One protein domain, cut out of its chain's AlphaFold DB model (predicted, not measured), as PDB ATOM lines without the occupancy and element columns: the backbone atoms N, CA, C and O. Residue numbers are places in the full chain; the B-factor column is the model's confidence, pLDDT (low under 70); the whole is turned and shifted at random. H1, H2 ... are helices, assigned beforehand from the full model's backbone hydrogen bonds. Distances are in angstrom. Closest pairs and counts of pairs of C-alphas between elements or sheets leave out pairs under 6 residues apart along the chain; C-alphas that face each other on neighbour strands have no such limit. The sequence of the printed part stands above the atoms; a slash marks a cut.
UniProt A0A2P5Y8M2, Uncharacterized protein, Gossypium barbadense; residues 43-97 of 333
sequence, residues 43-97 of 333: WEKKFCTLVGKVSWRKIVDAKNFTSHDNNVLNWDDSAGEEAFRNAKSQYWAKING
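What this domain is: This is residues 43 to 97 of the 333 residues of an uncharacterized protein of Gossypium barbadense (UniProt A0A2P5Y8M2). Look for an open V: the long helix H4 makes one arm and H2 the other, with little H3 at the foot and H1 set crosswise at the far end of H2. The space between the arms is empty. The printed part has 55 residues with four named helices, H1 to H4 in chain order, and no named strand: all helix. It is extended and flat, with a radius of gyration of the C-alphas of 17.4 A and spans of 48 by 30 by 14 A.

Where its parts are: Find C-alpha 78 at (83.712, 100.010, 112.761); from there H4 runs 27.0 A to C-alpha 96 at (70.817, 123.713, 114.362). H3 is residues 70 to 73, 5.1 A; H2 is 56 to 66, 15.4 A; H1 is 43 to 50, 10.2 A.

How they stand to each other: H4 is apart from H1, H2 and H3. H2 and H3 are close but not clearly touching; their closest C-alphas, Thr 66 and Leu 73, are 7.2 A apart. H1 and H2 only just touch, with 3 pairs of C-alphas within 8 A, the closest Lys 45 and Trp 56 at 5.7 A, about perpendicular at 89 degrees. In H1, H2 and H4 every O i to N i+4 pair is within hydrogen-bond range; H3 is too short for one.

The domain as a whole: The farthest C-alphas, His 68 and Gly 97, are 48.7 A apart. The printed part has no cut, and its three links are tight. Residues 66 to 69 are under pLDDT 70.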
ATOM      1  N   TRP A  43     104.608 113.280 127.812       91.19
ATOM      2  CA  TRP A  43     103.296 113.731 128.285       91.19
ATOM      3  C   TRP A  43     102.318 112.561 128.455       91.19
ATOM      4  O   TRP A  43     101.555 112.560 129.416       91.19
ATOM      5  N   GLU A  44     102.389 111.542 127.596       88.94
ATOM      6  CA  GLU A  44     101.505 110.374 127.620       88.94
ATOM      7  C   GLU A  44     101.816 109.500 128.842       88.94
ATOM      8  O   GLU A  44     100.941 109.227 129.663       88.94
ATOM      9  N   LYS A  45     103.105 109.207 129.078       89.50
ATOM     10  CA  LYS A  45     103.564 108.505 130.293       89.50
ATOM     11  C   LYS A  45     103.149 109.232 131.576       89.50
ATOM     12  O   LYS A  45     102.742 108.594 132.551       89.50
ATOM     13  N   LYS A  46     103.236 110.571 131.580       90.62
ATOM     14  CA  LYS A  46     102.773 111.414 132.694       90.62
ATOM     15  C   LYS A  46     101.256 111.355 132.855       90.62
ATOM     16  O   LYS A  46     100.800 111.205 133.981       90.62
ATOM     17  N   PHE A  47     100.485 111.418 131.772       91.06
ATOM     18  CA  PHE A  47      99.025 111.310 131.804       91.06
ATOM     19  C   PHE A  47      98.571 109.967 132.396       91.06
ATOM     20  O   PHE A  47      97.811 109.953 133.365       91.06
ATOM     21  N   CYS A  48      99.109 108.846 131.906       90.12
ATOM     22  CA  CYS A  48      98.819 107.513 132.441       90.12
ATOM     23  C   CYS A  48      99.118 107.405 133.944       90.12
ATOM     24  O   CYS A  48      98.307 106.878 134.707       90.12
ATOM     25  N   THR A  49     100.255 107.956 134.379       90.62
ATOM     26  CA  THR A  49     100.701 107.871 135.777       90.62
ATOM     27  C   THR A  49      99.908 108.800 136.705       90.62
ATOM     28  O   THR A  49      99.548 108.389 137.804       90.62
ATOM     29  N   LEU A  50      99.622 110.036 136.282       90.38
ATOM     30  CA  LEU A  50      98.992 111.068 137.119       90.38
ATOM     31  C   LEU A  50      97.460 111.007 137.092       90.38
ATOM     32  O   LEU A  50      96.829 111.090 138.143       90.38
ATOM     33  N   VAL A  51      96.866 110.861 135.906       90.88
ATOM     34  CA  VAL A  51      95.405 110.826 135.715       90.88
ATOM     35  C   VAL A  51      94.901 109.390 135.817       90.88
ATOM     36  O   VAL A  51      94.001 109.103 136.601       90.88
ATOM     37  N   GLY A  52      95.526 108.471 135.076       86.75
ATOM     38  CA  GLY A  52      95.145 107.055 135.082       86.75
ATOM     39  C   GLY A  52      95.549 106.292 136.348       86.75
ATOM     40  O   GLY A  52      95.017 105.214 136.590       86.75
ATOM     41  N   LYS A  53      96.480 106.822 137.160       90.38
ATOM     42  CA  LYS A  53      97.097 106.135 138.317       90.38
ATOM     43  C   LYS A  53      97.721 104.772 137.952       90.38
ATOM     44  O   LYS A  53      97.819 103.875 138.791       90.38
ATOM     45  N   VAL A  54      98.165 104.607 136.702       90.50
ATOM     46  CA  VAL A  54      98.762 103.373 136.163       90.50
ATOM     47  C   VAL A  54     100.143 103.683 135.585       90.50
ATOM     48  O   VAL A  54     100.303 104.594 134.775       90.50
ATOM     49  N   SER A  55     101.158 102.911 135.978       89.06
ATOM     50  CA  SER A  55     102.514 103.077 135.448       89.06
ATOM     51  C   SER A  55     102.604 102.648 133.981       89.06
ATOM     52  O   SER A  55     102.004 101.653 133.574       89.06
ATOM     53  N   TRP A  56     103.419 103.356 133.194       86.38
ATOM     54  CA  TRP A  56     103.627 103.044 131.773       86.38
ATOM     55  C   TRP A  56     104.032 101.580 131.538       86.38
ATOM     56  O   TRP A  56     103.490 100.907 130.666       86.38
ATOM     57  N   ARG A  57     104.912 101.043 132.396       86.44
ATOM     58  CA  ARG A  57     105.329  99.636 132.358       86.44
ATOM     59  C   ARG A  57     104.148  98.671 132.489       86.44
ATOM     60  O   ARG A  57     104.068  97.733 131.712       86.44
ATOM     61  N   LYS A  58     103.187  98.939 133.383       88.81
ATOM     62  CA  LYS A  58     101.982  98.107 133.540       88.81
ATOM     63  C   LYS A  58     101.081  98.136 132.297       88.81
ATOM     64  O   LYS A  58     100.434  97.134 132.020       88.81
ATOM     65  N   ILE A  59     101.053  99.239 131.542       86.88
ATOM     66  CA  ILE A  59     100.313  99.342 130.269       86.88
ATOM     67  C   ILE A  59     101.001  98.514 129.178       86.88
ATOM     68  O   ILE A  59     100.341  97.745 128.483       86.88
ATOM     69  N   VAL A  60     102.328  98.627 129.061       85.44
ATOM     70  CA  VAL A  60     103.131  97.832 128.115       85.44
ATOM     71  C   VAL A  60     103.025  96.338 128.429       85.44
ATOM     72  O   VAL A  60     102.728  95.549 127.535       85.44
ATOM     73  N   ASP A  61     103.194  95.954 129.695       84.94
ATOM     74  CA  ASP A  61     103.065  94.569 130.144       84.94
ATOM     75  C   ASP A  61     101.646  94.042 129.866       84.94
ATOM     76  O   ASP A  61     101.503  92.981 129.265       84.94
ATOM     77  N   ALA A  62     100.594  94.804 130.200       83.69
ATOM     78  CA  ALA A  62      99.213  94.425 129.893       83.69
ATOM     79  C   ALA A  62      98.991  94.199 128.389       83.69
ATOM     80  O   ALA A  62      98.440  93.167 128.022       83.69
ATOM     81  N   LYS A  63      99.492  95.086 127.518       79.38
ATOM     82  CA  LYS A  63      99.411  94.920 126.055       79.38
ATOM     83  C   LYS A  63     100.075  93.620 125.575       79.38
ATOM     84  O   LYS A  63      99.521  92.946 124.710       79.38
ATOM     85  N   ASN A  64     101.211  93.248 126.167       77.88
ATOM     86  CA  ASN A  64     101.919  91.994 125.875       77.88
ATOM     87  C   ASN A  64     101.200  90.747 126.430       77.88
ATOM     88  O   ASN A  64     101.397  89.644 125.925       77.88
ATOM     89  N   PHE A  65     100.366  90.889 127.464       70.62
ATOM     90  CA  PHE A  65      99.511  89.799 127.942       70.62
ATOM     91  C   PHE A  65      98.216  89.684 127.125       70.62
ATOM     92  O   PHE A  65      97.818  88.569 126.803       70.62
ATOM     93  N   THR A  66      97.613  90.795 126.692       65.38
ATOM     94  CA  THR A  66      96.444  90.796 125.792       65.38
ATOM     95  C   THR A  66      96.765  90.225 124.405       65.38
ATOM     96  O   THR A  66      95.877  89.688 123.753       65.38
ATOM     97  N   SER A  67      98.027  90.250 123.956       59.72
ATOM     98  CA  SER A  67      98.421  89.713 122.642       59.72
ATOM     99  C   SER A  67      98.368  88.189 122.486       59.72
ATOM    100  O   SER A  67      98.750  87.684 121.435       59.72
ATOM    101  N   HIS A  68      97.897  87.450 123.492       66.56
ATOM    102  CA  HIS A  68      97.555  86.035 123.327       66.56
ATOM    103  C   HIS A  68      96.192  85.865 122.628       66.56
ATOM    104  O   HIS A  68      96.010  84.907 121.878       66.56
ATOM    105  N   ASP A  69      95.284  86.835 122.780       69.19
ATOM    106  CA  ASP A  69      93.955  86.835 122.169       69.19
ATOM    107  C   ASP A  69      93.909  87.781 120.961       69.19
ATOM    108  O   ASP A  69      93.420  88.915 121.025       69.19
ATOM    109  N   ASN A  70      94.387  87.296 119.811       75.25
ATOM    110  CA  ASN A  70      94.358  88.039 118.541       75.25
ATOM    111  C   ASN A  70      92.955  88.557 118.167       75.25
ATOM    112  O   ASN A  70      92.853  89.573 117.484       75.25
ATOM    113  N   ASN A  71      91.889  87.894 118.621       79.00
ATOM    114  CA  ASN A  71      90.507  88.317 118.384       79.00
ATOM    115  C   ASN A  71      90.138  89.596 119.155       79.00
ATOM    116  O   ASN A  71      89.308  90.362 118.681       79.00
ATOM    117  N   VAL A  72      90.750  89.840 120.320       77.31
ATOM    118  CA  VAL A  72      90.515  91.047 121.133       77.31
ATOM    119  C   VAL A  72      91.361  92.213 120.620       77.31
ATOM    120  O   VAL A  72      90.884  93.341 120.573       77.31
ATOM    121  N   LEU A  73      92.604  91.951 120.195       76.25
ATOM    122  CA  LEU A  73      93.468  92.976 119.593       76.25
ATOM    123  C   LEU A  73      92.986  93.459 118.221       76.25
ATOM    124  O   LEU A  73      93.158  94.632 117.907       76.25
ATOM    125  N   ASN A  74      92.430  92.559 117.407       82.31
ATOM    126  CA  ASN A  74      91.927  92.862 116.066       82.31
ATOM    127  C   ASN A  74      90.390  92.914 116.039       82.31
ATOM    128  O   ASN A  74      89.783  92.551 115.029       82.31
ATOM    129  N   TRP A  75      89.754  93.299 117.151       87.56
ATOM    130  CA  TRP A  75      88.308  93.489 117.180       87.56
ATOM    131  C   TRP A  75      87.948  94.676 116.279       87.56
ATOM    132  O   TRP A  75      88.366  95.802 116.527       87.56
ATOM    133  N   ASP A  76      87.187  94.392 115.223       88.06
ATOM    134  CA  ASP A  76      86.557  95.389 114.362       88.06
ATOM    135  C   ASP A  76      85.574  96.264 115.164       88.06
ATOM    136  O   ASP A  76      84.520  95.798 115.609       88.06
ATOM    137  N   ASP A  77      85.940  97.531 115.356       88.44
ATOM    138  CA  ASP A  77      85.167  98.559 116.053       88.44
ATOM    139  C   ASP A  77      84.399  99.491 115.097       88.44
ATOM    140  O   ASP A  77      83.783 100.463 115.547       88.44
ATOM    141  N   SER A  78      84.356  99.180 113.793       91.12
ATOM    142  CA  SER A  78      83.712 100.010 112.761       91.12
ATOM    143  C   SER A  78      82.244 100.332 113.056       91.12
ATOM    144  O   SER A  78      81.814 101.469 112.864       91.12
ATOM    145  N   ALA A  79      81.486  99.381 113.611       86.88
ATOM    146  CA  ALA A  79      80.107  99.603 114.055       86.88
ATOM    147  C   ALA A  79      80.007 100.651 115.186       86.88
ATOM    148  O   ALA A  79      79.044 101.419 115.251       86.88
ATOM    149  N   GLY A  80      81.014 100.717 116.064       87.12
ATOM    150  CA  GLY A  80      81.131 101.738 117.105       87.12
ATOM    151  C   GLY A  80      81.509 103.111 116.540       87.12
ATOM    152  O   GLY A  80      80.920 104.119 116.945       87.12
ATOM    153  N   GLU A  81      82.430 103.160 115.570       90.75
ATOM    154  CA  GLU A  81      82.769 104.396 114.848       90.75
ATOM    155  C   GLU A  81      81.539 104.961 114.120       90.75
ATOM    156  O   GLU A  81      81.226 106.151 114.246       90.75
ATOM    157  N   GLU A  82      80.803 104.107 113.401       90.81
ATOM    158  CA  GLU A  82      79.589 104.486 112.681       90.81
ATOM    159  C   GLU A  82      78.521 105.022 113.642       90.81
ATOM    160  O   GLU A  82      78.023 106.136 113.449       90.81
ATOM    161  N   ALA A  83      78.219 104.293 114.722       88.69
ATOM    162  CA  ALA A  83      77.246 104.718 115.727       88.69
ATOM    163  C   ALA A  83      77.608 106.082 116.344       88.69
ATOM    164  O   ALA A  83      76.743 106.954 116.480       88.69
ATOM    165  N   PHE A  84      78.888 106.315 116.657       89.50
ATOM    166  CA  PHE A  84      79.358 107.595 117.190       89.50
ATOM    167  C   PHE A  84      79.226 108.740 116.174       89.50
ATOM    168  O   PHE A  84      78.774 109.839 116.519       89.50
ATOM    169  N   ARG A  85      79.573 108.500 114.905       90.75
ATOM    170  CA  ARG A  85      79.436 109.485 113.818       90.75
ATOM    171  C   ARG A  85      77.973 109.826 113.539       90.75
ATOM    172  O   ARG A  85      77.644 111.007 113.399       90.75
ATOM    173  N   ASN A  86      77.103 108.822 113.537       90.81
ATOM    174  CA  ASN A  86      75.659 108.972 113.381       90.81
ATOM    175  C   ASN A  86      75.058 109.791 114.535       90.81
ATOM    176  O   ASN A  86      74.373 110.784 114.284       90.81
ATOM    177  N   ALA A  87      75.411 109.480 115.787       88.81
ATOM    178  CA  ALA A  87      74.988 110.252 116.958       88.81
ATOM    179  C   ALA A  87      75.484 111.713 116.920       88.81
ATOM    180  O   ALA A  87      74.722 112.639 117.214       88.81
ATOM    181  N   LYS A  88      76.737 111.953 116.504       91.94
ATOM    182  CA  LYS A  88      77.292 113.309 116.331       91.94
ATOM    183  C   LYS A  88      76.532 114.105 115.265       91.94
ATOM    184  O   LYS A  88      76.251 115.284 115.484       91.94
ATOM    185  N   SER A  89      76.184 113.468 114.146       88.94
ATOM    186  CA  SER A  89      75.394 114.069 113.064       88.94
ATOM    187  C   SER A  89      73.975 114.422 113.523       88.94
ATOM    188  O   SER A  89      73.557 115.573 113.390       88.94
ATOM    189  N   GLN A  90      73.272 113.486 114.173       88.62
ATOM    190  CA  GLN A  90      71.945 113.718 114.758       88.62
ATOM    191  C   GLN A  90      71.954 114.858 115.784       88.62
ATOM    192  O   GLN A  90      71.082 115.727 115.753       88.62
ATOM    193  N   TYR A  91      72.952 114.893 116.676       90.19
ATOM    194  CA  TYR A  91      73.101 115.972 117.651       90.19
ATOM    195  C   TYR A  91      73.325 117.326 116.967       90.19
ATOM    196  O   TYR A  91      72.652 118.299 117.308       90.19
ATOM    197  N   TRP A  92      74.223 117.391 115.977       92.81
ATOM    198  CA  TRP A  92      74.494 118.619 115.226       92.81
ATOM    199  C   TRP A  92      73.262 119.115 114.454       92.81
ATOM    200  O   TRP A  92      72.951 120.305 114.500       92.81
ATOM    201  N   ALA A  93      72.517 118.219 113.807       91.81
ATOM    202  CA  ALA A  93      71.257 118.559 113.152       91.81
ATOM    203  C   ALA A  93      70.234 119.113 114.161       91.81
ATOM    204  O   ALA A  93      69.685 120.195 113.949       91.81
ATOM    205  N   LYS A  94      70.062 118.443 115.310       90.19
ATOM    206  CA  LYS A  94      69.131 118.850 116.374       90.19
ATOM    207  C   LYS A  94      69.431 120.239 116.946       90.19
ATOM    208  O   LYS A  94      68.495 121.014 117.119       90.19
ATOM    209  N   ILE A  95      70.696 120.574 117.226       94.25
ATOM    210  CA  ILE A  95      71.051 121.903 117.772       94.25
ATOM    211  C   ILE A  95      70.916 123.037 116.743       94.25
ATOM    212  O   ILE A  95      70.736 124.182 117.139       94.25
ATOM    213  N   ASN A  96      70.980 122.731 115.442       93.44
ATOM    214  CA  ASN A  96      70.817 123.713 114.362       93.44
ATOM    215  C   ASN A  96      69.388 123.755 113.779       93.44
ATOM    216  O   ASN A  96      69.119 124.554 112.884       93.44
ATOM    217  N   GLY A  97      68.469 122.909 114.260       90.31
ATOM    218  CA  GLY A  97      67.093 122.832 113.759       90.31
ATOM    219  C   GLY A  97      66.939 122.165 112.385       90.31
ATOM    220  O   GLY A  97      65.915 122.359 111.732       90.31
TER     221      GLY A  97